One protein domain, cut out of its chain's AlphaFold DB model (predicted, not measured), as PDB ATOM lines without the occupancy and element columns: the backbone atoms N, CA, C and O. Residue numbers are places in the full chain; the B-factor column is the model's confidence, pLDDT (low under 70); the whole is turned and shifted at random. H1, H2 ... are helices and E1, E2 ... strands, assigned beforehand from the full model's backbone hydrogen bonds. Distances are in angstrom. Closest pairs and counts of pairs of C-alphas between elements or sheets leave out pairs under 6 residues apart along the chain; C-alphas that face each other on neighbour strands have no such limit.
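Overview. This is residues 4 to 75 of the 77 residues of an uncharacterized protein of Paenibacillus sp. CGMCC 1.16610 (UniProt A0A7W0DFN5). The model is an open string of parts with no shared core: two small hairpins, E1 with E2 and E3 with E4, lead into three helices strung one after another, H1, H2 and H3. The E3 and E4 hairpin and H3 make the two ends of the long axis, H1 and H2 lie between them, and the E1 and E2 hairpin lies off to one side of that line. The printed part has 72 residues, with four named strands followed by three named helices; each hairpin is an antiparallel sheet of two strands, and the class is mixed, helices and strands. The whole is extended, with a radius of gyration of the C-alphas of 20.3 A, and its C-alphas span 63 by 32 by 18 A, only just elongated.

Along the chain. E1 covers residues 4 to 6 and begins at C-alpha 4, at (-50.536, -0.323, -33.375). E2, residues 12 to 16, is the longest strand by residues, 9.8 A from first to last C-alpha. E3 is residues 23 to 26 and E4 residues 29 to 32, 10.2 A long. H1 is residues 36 to 41. H2, residues 44 to 58, is the longest helix, 21.2 A, and begins at C-alpha 44, at (-27.185, 4.459, -41.397). H3, residues 65 to 74, is 14.4 A long and ends at C-alpha 74, at (-11.679, -15.848, -21.976).

Arrangement. E1 and E2 form a hairpin, antiparallel at 144 degrees, with N 13 and O 5 within hydrogen-bond range at 2.8 A. E2 and E3 are apart. E3 and E4 form the other hairpin, antiparallel at 146 degrees, with N 24 and O 31 at 2.9 A and N 31 and O 24 at 2.8 A. A tight link of 3 residues joins E4 to H1. H1 and H2 are close but not clearly touching; their closest C-alphas, those of Asp 41 and Arg 47, are 6.7 A apart. They run the same way at a steep tilt of 60 degrees. H2 and H3 are apart, as are H1 and H3. In H2 and H3 every O i to N i+4 pair is within hydrogen-bond range; in H1, 1 of 2 is.

Size, cuts and confidence. The two C-alphas farthest apart, those of Gly 28 and Arg 74, are 63.4 A apart. The printed part has no cut, and no link is long. Among the residues that stand free are 25 to 30 and 64 to 70, of which 65 to 70 belong to H3. The mean pLDDT of the printed part is 79.1, and residues 4 to 5, 13 to 20 and 35 to 42 are under 70.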
ATOM      1  N   SER A   4     -49.293   0.345 -32.982       57.44
ATOM      2  CA  SER A   4     -50.536  -0.323 -33.375       57.44
ATOM      3  C   SER A   4     -51.707   0.611 -33.092       57.44
ATOM      4  O   SER A   4     -51.882   1.080 -31.965       57.44
ATOM      5  N   LEU A   5     -52.511   0.903 -34.114       65.81
ATOM      6  CA  LEU A   5     -53.701   1.741 -33.965       65.81
ATOM      7  C   LEU A   5     -54.888   0.869 -33.575       65.81
ATOM      8  O   LEU A   5     -55.171  -0.127 -34.239       65.81
ATOM      9  N   LYS A   6     -55.599   1.254 -32.514       77.25
ATOM     10  CA  LYS A   6     -56.842   0.604 -32.099       77.25
ATOM     11  C   LYS A   6     -58.031   1.473 -32.488       77.25
ATOM     12  O   LYS A   6     -58.152   2.606 -32.025       77.25
ATOM     13  N   ALA A   7     -58.907   0.930 -33.320       79.19
ATOM     14  CA  ALA A   7     -60.152   1.568 -33.702       79.19
ATOM     15  C   ALA A   7     -61.154   1.583 -32.522       79.19
ATOM     16  O   ALA A   7     -61.043   0.756 -31.609       79.19
ATOM     17  N   PRO A   8     -62.150   2.490 -32.520       81.31
ATOM     18  CA  PRO A   8     -63.159   2.567 -31.458       81.31
ATOM     19  C   PRO A   8     -63.972   1.276 -31.281       81.31
ATOM     20  O   PRO A   8     -64.428   0.985 -30.179       81.31
ATOM     21  N   ASP A   9     -64.128   0.490 -32.349       85.69
ATOM     22  CA  ASP A   9     -64.780  -0.827 -32.348       85.69
ATOM     23  C   ASP A   9     -63.876  -1.958 -31.819       85.69
ATOM     24  O   ASP A   9     -64.324  -3.088 -31.644       85.69
ATOM     25  N   GLY A  10     -62.612  -1.655 -31.514       81.06
ATOM     26  CA  GLY A  10     -61.658  -2.580 -30.911       81.06
ATOM     27  C   GLY A  10     -60.705  -3.261 -31.889       81.06
ATOM     28  O   GLY A  10     -59.752  -3.885 -31.419       81.06
ATOM     29  N   THR A  11     -60.900  -3.107 -33.201       83.50
ATOM     30  CA  THR A  11     -59.968  -3.601 -34.224       83.50
ATOM     31  C   THR A  11     -58.579  -2.984 -34.039       83.50
ATOM     32  O   THR A  11     -58.446  -1.765 -33.963       83.50
ATOM     33  N   VAL A  12     -57.538  -3.818 -33.965       75.88
ATOM     34  CA  VAL A  12     -56.137  -3.376 -33.877       75.88
ATOM     35  C   VAL A  12     -55.472  -3.573 -35.232       75.88
ATOM     36  O   VAL A  12     -55.469  -4.679 -35.768       75.88
ATOM     37  N   ILE A  13     -54.904  -2.502 -35.781       69.75
ATOM     38  CA  ILE A  13     -54.062  -2.564 -36.973       69.75
ATOM     39  C   ILE A  13     -52.656  -2.935 -36.502       69.75
ATOM     40  O   ILE A  13     -52.007  -2.162 -35.797       69.75
ATOM     41  N   ASP A  14     -52.233  -4.146 -36.863       54.12
ATOM     42  CA  ASP A  14     -50.997  -4.794 -36.406       54.12
ATOM     43  C   ASP A  14     -49.732  -4.002 -36.782       54.12
ATOM     44  O   ASP A  14     -48.785  -3.925 -36.005       54.12
ATOM     45  N   SER A  15     -49.756  -3.312 -37.926       53.53
ATOM     46  CA  SER A  15     -48.666  -2.443 -38.366       53.53
ATOM     47  C   SER A  15     -49.198  -1.131 -38.936       53.53
ATOM     48  O   SER A  15     -49.831  -1.086 -39.991       53.53
ATOM     49  N   TYR A  16     -48.935  -0.034 -38.228       57.47
ATOM     50  CA  TYR A  16     -49.039   1.311 -38.780       57.47
ATOM     51  C   TYR A  16     -47.627   1.837 -39.025       57.47
ATOM     52  O   TYR A  16     -46.903   2.170 -38.086       57.47
ATOM     53  N   LEU A  17     -47.228   1.885 -40.297       56.34
ATOM     54  CA  LEU A  17     -45.996   2.551 -40.696       56.34
ATOM     55  C   LEU A  17     -46.301   4.035 -40.903       56.34
ATOM     56  O   LEU A  17     -46.991   4.420 -41.849       56.34
ATOM     57  N   LYS A  18     -45.797   4.867 -39.999       60.69
ATOM     58  CA  LYS A  18     -45.881   6.316 -40.128       60.69
ATOM     59  C   LYS A  18     -44.827   6.788 -41.140       60.69
ATOM     60  O   LYS A  18     -43.703   7.081 -40.765       60.69
ATOM     61  N   ASP A  19     -45.195   6.846 -42.419       62.62
ATOM     62  CA  ASP A  19     -44.306   7.305 -43.509       62.62
ATOM     63  C   ASP A  19     -44.403   8.824 -43.778       62.62
ATOM     64  O   ASP A  19     -43.895   9.338 -44.768       62.62
ATOM     65  N   HIS A  20     -45.095   9.577 -42.919       65.00
ATOM     66  CA  HIS A  20     -45.279  11.015 -43.101       65.00
ATOM     67  C   HIS A  20     -44.992  11.799 -41.824       65.00
ATOM     68  O   HIS A  20     -45.225  11.337 -40.704       65.00
ATOM     69  N   LYS A  21     -44.508  13.026 -42.017       74.56
ATOM     70  CA  LYS A  21     -44.337  14.006 -40.947       74.56
ATOM     71  C   LYS A  21     -45.707  14.448 -40.439       74.56
ATOM     72  O   LYS A  21     -46.594  14.765 -41.231       74.56
ATOM     73  N   GLU A  22     -45.874  14.446 -39.122       79.38
ATOM     74  CA  GLU A  22     -47.094  14.925 -38.470       79.38
ATOM     75  C   GLU A  22     -46.998  16.430 -38.238       79.38
ATOM     76  O   GLU A  22     -45.950  16.936 -37.839       79.38
ATOM     77  N   PHE A  23     -48.107  17.133 -38.451       82.81
ATOM     78  CA  PHE A  23     -48.215  18.565 -38.211       82.81
ATOM     79  C   PHE A  23     -49.441  18.857 -37.349       82.81
ATOM     80  O   PHE A  23     -50.492  18.237 -37.516       82.81
ATOM     81  N   ILE A  24     -49.312  19.816 -36.435       85.88
ATOM     82  CA  ILE A  24     -50.422  20.330 -35.629       85.88
ATOM     83  C   ILE A  24     -50.596  21.826 -35.862       85.88
ATOM     84  O   ILE A  24     -49.630  22.552 -36.089       85.88
ATOM     85  N   GLN A  25     -51.837  22.299 -35.772       87.19
ATOM     86  CA  GLN A  25     -52.147  23.713 -35.929       87.19
ATOM     87  C   GLN A  25     -52.410  24.360 -34.567       87.19
ATOM     88  O   GLN A  25     -53.318  23.958 -33.841       87.19
ATOM     89  N   ILE A  26     -51.637  25.395 -34.234       88.25
ATOM     90  CA  ILE A  26     -51.805  26.191 -33.014       88.25
ATOM     91  C   ILE A  26     -51.929  27.659 -33.426       88.25
ATOM     92  O   ILE A  26     -51.053  28.201 -34.091       88.25
ATOM     93  N   ALA A  27     -53.038  28.304 -33.050       88.50
ATOM     94  CA  ALA A  27     -53.307  29.717 -33.350       88.50
ATOM     95  C   ALA A  27     -53.152  30.096 -34.843       88.50
ATOM     96  O   ALA A  27     -52.705  31.191 -35.177       88.50
ATOM     97  N   GLY A  28     -53.517  29.185 -35.748       89.50
ATOM     98  CA  GLY A  28     -53.419  29.400 -37.194       89.50
ATOM     99  C   GLY A  28     -52.031  29.153 -37.794       89.50
ATOM    100  O   GLY A  28     -51.912  29.196 -39.013       89.50
ATOM    101  N   MET A  29     -51.015  28.846 -36.981       90.25
ATOM    102  CA  MET A  29     -49.688  28.428 -37.444       90.25
ATOM    103  C   MET A  29     -49.541  26.907 -37.405       90.25
ATOM    104  O   MET A  29     -50.061  26.249 -36.503       90.25
ATOM    105  N   GLU A  30     -48.830  26.368 -38.390       92.62
ATOM    106  CA  GLU A  30     -48.527  24.944 -38.513       92.62
ATOM    107  C   GLU A  30     -47.180  24.629 -37.847       92.62
ATOM    108  O   GLU A  30     -46.198  25.347 -38.043       92.62
ATOM    109  N   TYR A  31     -47.146  23.564 -37.046       86.56
ATOM    110  CA  TYR A  31     -45.967  23.093 -36.324       86.56
ATOM    111  C   TYR A  31     -45.709  21.630 -36.671       86.56
ATOM    112  O   TYR A  31     -46.607  20.802 -36.527       86.56
ATOM    113  N   GLU A  32     -44.482  21.305 -37.081       85.81
ATOM    114  CA  GLU A  32     -44.042  19.916 -37.243       85.81
ATOM    115  C   GLU A  32     -43.928  19.250 -35.864       85.81
ATOM    116  O   GLU A  32     -43.293  19.779 -34.947       85.81
ATOM    117  N   VAL A  33     -44.537  18.076 -35.715       81.69
ATOM    118  CA  VAL A  33     -44.363  17.221 -34.540       81.69
ATOM    119  C   VAL A  33     -42.988  16.576 -34.641       81.69
ATOM    120  O   VAL A  33     -42.800  15.555 -35.299       81.69
ATOM    121  N   TYR A  34     -42.017  17.203 -33.987       75.31
ATOM    122  CA  TYR A  34     -40.659  16.686 -33.903       75.31
ATOM    123  C   TYR A  34     -40.592  15.487 -32.952       75.31
ATOM    124  O   TYR A  34     -40.994  15.569 -31.788       75.31
ATOM    125  N   CYS A  35     -40.055  14.378 -33.454       69.06
ATOM    126  CA  CYS A  35     -39.882  13.140 -32.716       69.06
ATOM    127  C   CYS A  35     -38.403  12.722 -32.801       69.06
ATOM    128  O   CYS A  35     -37.954  12.303 -33.866       69.06
ATOM    129  N   PRO A  36     -37.621  12.821 -31.714       63.47
ATOM    130  CA  PRO A  36     -36.175  12.595 -31.768       63.47
ATOM    131  C   PRO A  36     -35.792  11.148 -32.119       63.47
ATOM    132  O   PRO A  36     -34.667  10.897 -32.532       63.47
ATOM    133  N   VAL A  37     -36.706  10.179 -31.979       62.25
ATOM    134  CA  VAL A  37     -36.445   8.777 -32.353       62.25
ATOM    135  C   VAL A  37     -36.475   8.536 -33.868       62.25
ATOM    136  O   VAL A  37     -35.806   7.614 -34.325       62.25
ATOM    137  N   ASP A  38     -37.167   9.370 -34.654       63.53
ATOM    138  CA  ASP A  38     -37.177   9.276 -36.126       63.53
ATOM    139  C   ASP A  38     -35.794   9.589 -36.733       63.53
ATOM    140  O   ASP A  38     -35.424   9.064 -37.787       63.53
ATOM    141  N   GLU A  39     -34.983  10.397 -36.044       61.72
ATOM    142  CA  GLU A  39     -33.597  10.664 -36.444       61.72
ATOM    143  C   GLU A  39     -32.685   9.453 -36.203       61.72
ATOM    144  O   GLU A  39     -31.810   9.180 -37.022       61.72
ATOM    145  N   PHE A  40     -32.927   8.674 -35.141       60.88
ATOM    146  CA  PHE A  40     -32.182   7.437 -34.870       60.88
ATOM    147  C   PHE A  40     -32.534   6.314 -35.852       60.88
ATOM    148  O   PHE A  40     -31.648   5.572 -36.265       60.88
ATOM    149  N   ASP A  41     -33.803   6.205 -36.260       62.62
ATOM    150  CA  ASP A  41     -34.247   5.273 -37.312       62.62
ATOM    151  C   ASP A  41     -33.651   5.643 -38.694       62.62
ATOM    152  O   ASP A  41     -33.529   4.792 -39.575       62.62
ATOM    153  N   SER A  42     -33.236   6.901 -38.888       65.69
ATOM    154  CA  SER A  42     -32.608   7.392 -40.124       65.69
ATOM    155  C   SER A  42     -31.082   7.250 -40.144       65.69
ATOM    156  O   SER A  42     -30.477   7.414 -41.208       65.69
ATOM    157  N   ASP A  43     -30.449   6.936 -39.010       78.62
ATOM    158  CA  ASP A  43     -28.998   6.807 -38.930       78.62
ATOM    159  C   ASP A  43     -28.514   5.512 -39.621       78.62
ATOM    160  O   ASP A  43     -28.958   4.405 -39.286       78.62
ATOM    161  N   PRO A  44     -27.612   5.611 -40.615       79.19
ATOM    162  CA  PRO A  44     -27.185   4.459 -41.397       79.19
ATOM    163  C   PRO A  44     -26.344   3.461 -40.591       79.19
ATOM    164  O   PRO A  44     -26.327   2.278 -40.935       79.19
ATOM    165  N   GLU A  45     -25.639   3.888 -39.540       84.88
ATOM    166  CA  GLU A  45     -24.877   2.980 -38.677       84.88
ATOM    167  C   GLU A  45     -25.826   2.198 -37.764       84.88
ATOM    168  O   GLU A  45     -25.723   0.973 -37.664       84.88
ATOM    169  N   VAL A  46     -26.814   2.876 -37.176       82.06
ATOM    170  CA  VAL A  46     -27.851   2.254 -36.341       82.06
ATOM    171  C   VAL A  46     -28.662   1.237 -37.141       82.06
ATOM    172  O   VAL A  46     -28.818   0.100 -36.690       82.06
ATOM    173  N   ARG A  47     -29.108   1.574 -38.359       81.00
ATOM    174  CA  ARG A  47     -29.841   0.626 -39.220       81.00
ATOM    175  C   ARG A  47     -29.029  -0.627 -39.542       81.00
ATOM    176  O   ARG A  47     -29.572  -1.728 -39.496       81.00
ATOM    177  N   GLN A  48     -27.737  -0.477 -39.833       84.56
ATOM    178  CA  GLN A  48     -26.861  -1.617 -40.118       84.56
ATOM    179  C   GLN A  48     -26.642  -2.502 -38.886       84.56
ATOM    180  O   GLN A  48     -26.664  -3.727 -39.002       84.56
ATOM    181  N   MET A  49     -26.473  -1.904 -37.702       86.44
ATOM    182  CA  MET A  49     -26.351  -2.658 -36.451       86.44
ATOM    183  C   MET A  49     -27.628  -3.442 -36.126       86.44
ATOM    184  O   MET A  49     -27.548  -4.602 -35.705       86.44
ATOM    185  N   ILE A  50     -28.801  -2.843 -36.354       85.56
ATOM    186  CA  ILE A  50     -30.097  -3.507 -36.167       85.56
ATOM    187  C   ILE A  50     -30.245  -4.676 -37.149       85.56
ATOM    188  O   ILE A  50     -30.523  -5.791 -36.714       85.56
ATOM    189  N   GLU A  51     -29.979  -4.470 -38.442       85.62
ATOM    190  CA  GLU A  51     -30.120  -5.521 -39.462       85.62
ATOM    191  C   GLU A  51     -29.174  -6.710 -39.207       85.62
ATOM    192  O   GLU A  51     -29.574  -7.875 -39.317       85.62
ATOM    193  N   ALA A  52     -27.928  -6.433 -38.808       86.62
ATOM    194  CA  ALA A  52     -26.973  -7.468 -38.417       86.62
ATOM    195  C   ALA A  52     -27.488  -8.279 -37.216       86.62
ATOM    196  O   ALA A  52     -27.479  -9.513 -37.248       86.62
ATOM    197  N   SER A  53     -28.021  -7.589 -36.206       86.81
ATOM    198  CA  SER A  53     -28.583  -8.216 -35.008       86.81
ATOM    199  C   SER A  53     -29.822  -9.062 -35.323       86.81
ATOM    200  O   SER A  53     -29.953 -10.179 -34.827       86.81
ATOM    201  N   GLU A  54     -30.720  -8.588 -36.193       88.19
ATOM    202  CA  GLU A  54     -31.884  -9.360 -36.648       88.19
ATOM    203  C   GLU A  54     -31.479 -10.640 -37.384       88.19
ATOM    204  O   GLU A  54     -32.122 -11.686 -37.239       88.19
ATOM    205  N   LYS A  55     -30.413 -10.578 -38.185       86.88
ATOM    206  CA  LYS A  55     -29.877 -11.744 -38.885       86.88
ATOM    207  C   LYS A  55     -29.285 -12.759 -37.909       86.88
ATOM    208  O   LYS A  55     -29.575 -13.946 -38.050       86.88
ATOM    209  N   ASP A  56     -28.512 -12.308 -36.925       87.69
ATOM    210  CA  ASP A  56     -27.960 -13.174 -35.879       87.69
ATOM    211  C   ASP A  56     -29.083 -13.832 -35.053       87.69
ATOM    212  O   ASP A  56     -29.057 -15.046 -34.838       87.69
ATOM    213  N   LEU A  57     -30.141 -13.085 -34.702       87.12
ATOM    214  CA  LEU A  57     -31.335 -13.617 -34.031       87.12
ATOM    215  C   LEU A  57     -32.036 -14.705 -34.854       87.12
ATOM    216  O   LEU A  57     -32.345 -15.775 -34.328       87.12
ATOM    217  N   LYS A  58     -32.252 -14.475 -36.156       87.19
ATOM    218  CA  LYS A  58     -32.863 -15.468 -37.064       87.19
ATOM    219  C   LYS A  58     -32.016 -16.732 -37.212       87.19
ATOM    220  O   LYS A  58     -32.561 -17.801 -37.470       87.19
ATOM    221  N   GLN A  59     -30.700 -16.614 -37.060       86.12
ATOM    222  CA  GLN A  59     -29.767 -17.741 -37.102       86.12
ATOM    223  C   GLN A  59     -29.577 -18.413 -35.734       86.12
ATOM    224  O   GLN A  59     -28.815 -19.371 -35.635       86.12
ATOM    225  N   GLY A  60     -30.269 -17.941 -34.690       83.25
ATOM    226  CA  GLY A  60     -30.141 -18.469 -33.332       83.25
ATOM    227  C   GLY A  60     -28.787 -18.163 -32.691       83.25
ATOM    228  O   GLY A  60     -28.413 -18.812 -31.718       83.25
ATOM    229  N   LYS A  61     -28.045 -17.187 -33.221       81.50
ATOM    230  CA  LYS A  61     -26.735 -16.771 -32.719       81.50
ATOM    231  C   LYS A  61     -26.911 -15.798 -31.552       81.50
ATOM    232  O   LYS A  61     -26.571 -14.620 -31.624       81.50
ATOM    233  N   VAL A  62     -27.500 -16.319 -30.486       83.81
ATOM    234  CA  VAL A  62     -27.730 -15.625 -29.220       83.81
ATOM    235  C   VAL A  62     -26.886 -16.274 -28.143       83.81
ATOM    236  O   VAL A  62     -26.823 -17.495 -28.052       83.81
ATOM    237  N   TYR A  63     -26.241 -15.451 -27.325       82.94
ATOM    238  CA  TYR A  63     -25.499 -15.937 -26.171       82.94
ATOM    239  C   TYR A  63     -26.424 -15.990 -24.964       82.94
ATOM    240  O   TYR A  63     -27.110 -15.012 -24.650       82.94
ATOM    241  N   SER A  64     -26.404 -17.108 -24.250       85.56
ATOM    242  CA  SER A  64     -26.951 -17.162 -22.898       85.56
ATOM    243  C   SER A  64     -26.089 -16.316 -21.957       85.56
ATOM    244  O   SER A  64     -24.906 -16.076 -22.212       85.56
ATOM    245  N   THR A  65     -26.647 -15.890 -20.823       87.19
ATOM    246  CA  THR A  65     -25.905 -15.095 -19.829       87.19
ATOM    247  C   THR A  65     -24.619 -15.790 -19.370       87.19
ATOM    248  O   THR A  65     -23.587 -15.139 -19.230       87.19
ATOM    249  N   GLU A  66     -24.656 -17.110 -19.175       89.75
ATOM    250  CA  GLU A  66     -23.487 -17.903 -18.775       89.75
ATOM    251  C   GLU A  66     -22.407 -17.918 -19.866       89.75
ATOM    252  O   GLU A  66     -21.248 -17.623 -19.581       89.75
ATOM    253  N   GLU A  67     -22.795 -18.151 -21.122       86.06
ATOM    254  CA  GLU A  67     -21.885 -18.150 -22.276       86.06
ATOM    255  C   GLU A  67     -21.203 -16.789 -22.460       86.06
ATOM    256  O   GLU A  67     -20.002 -16.720 -22.718       86.06
ATOM    257  N   MET A  68     -21.952 -15.701 -22.259       87.88
ATOM    258  CA  MET A  68     -21.427 -14.340 -22.340       87.88
ATOM    259  C   MET A  68     -20.401 -14.064 -21.234       87.88
ATOM    260  O   MET A  68     -19.328 -13.520 -21.495       87.88
ATOM    261  N   VAL A  69     -20.691 -14.479 -19.997       88.88
ATOM    262  CA  VAL A  69     -19.766 -14.327 -18.863       88.88
ATOM    263  C   VAL A  69     -18.475 -15.113 -19.090       88.88
ATOM    264  O   VAL A  69     -17.395 -14.635 -18.741       88.88
ATOM    265  N   GLU A  70     -18.557 -16.310 -19.661       89.81
ATOM    266  CA  GLU A  70     -17.371 -17.109 -19.957       89.81
ATOM    267  C   GLU A  70     -16.539 -16.541 -21.109       89.81
ATOM    268  O   GLU A  70     -15.316 -16.500 -20.998       89.81
ATOM    269  N   ALA A  71     -17.176 -16.056 -22.175       86.94
ATOM    270  CA  ALA A  71     -16.480 -15.443 -23.303       86.94
ATOM    271  C   ALA A  71     -15.732 -14.159 -22.890       86.94
ATOM    272  O   ALA A  71     -14.575 -13.973 -23.273       86.94
ATOM    273  N   ILE A  72     -16.318 -13.342 -22.003       89.88
ATOM    274  CA  ILE A  72     -15.638 -12.176 -21.403       89.88
ATOM    275  C   ILE A  72     -14.428 -12.622 -20.568       89.88
ATOM    276  O   ILE A  72     -13.348 -12.044 -20.663       89.88
ATOM    277  N   LYS A  73     -14.570 -13.682 -19.760       88.81
ATOM    278  CA  LYS A  73     -13.454 -14.221 -18.956       88.81
ATOM    279  C   LYS A  73     -12.324 -14.789 -19.818       88.81
ATOM    280  O   LYS A  73     -11.172 -14.751 -19.389       88.81
ATOM    281  N   ARG A  74     -12.645 -15.326 -20.997       89.75
ATOM    282  CA  ARG A  74     -11.679 -15.848 -21.976       89.75
ATOM    283  C   ARG A  74     -11.075 -14.755 -22.871       89.75
ATOM    284  O   ARG A  74     -10.086 -15.032 -23.543       89.75
ATOM    285  N   GLY A  75     -11.602 -13.525 -22.833       86.88
ATOM    286  CA  GLY A  75     -11.128 -12.390 -23.636       86.88
ATOM    287  C   GLY A  75     -11.498 -12.490 -25.118       86.88
ATOM    288  O   GLY A  75     -10.781 -11.971 -25.968       86.88
TER     289      GLY A  75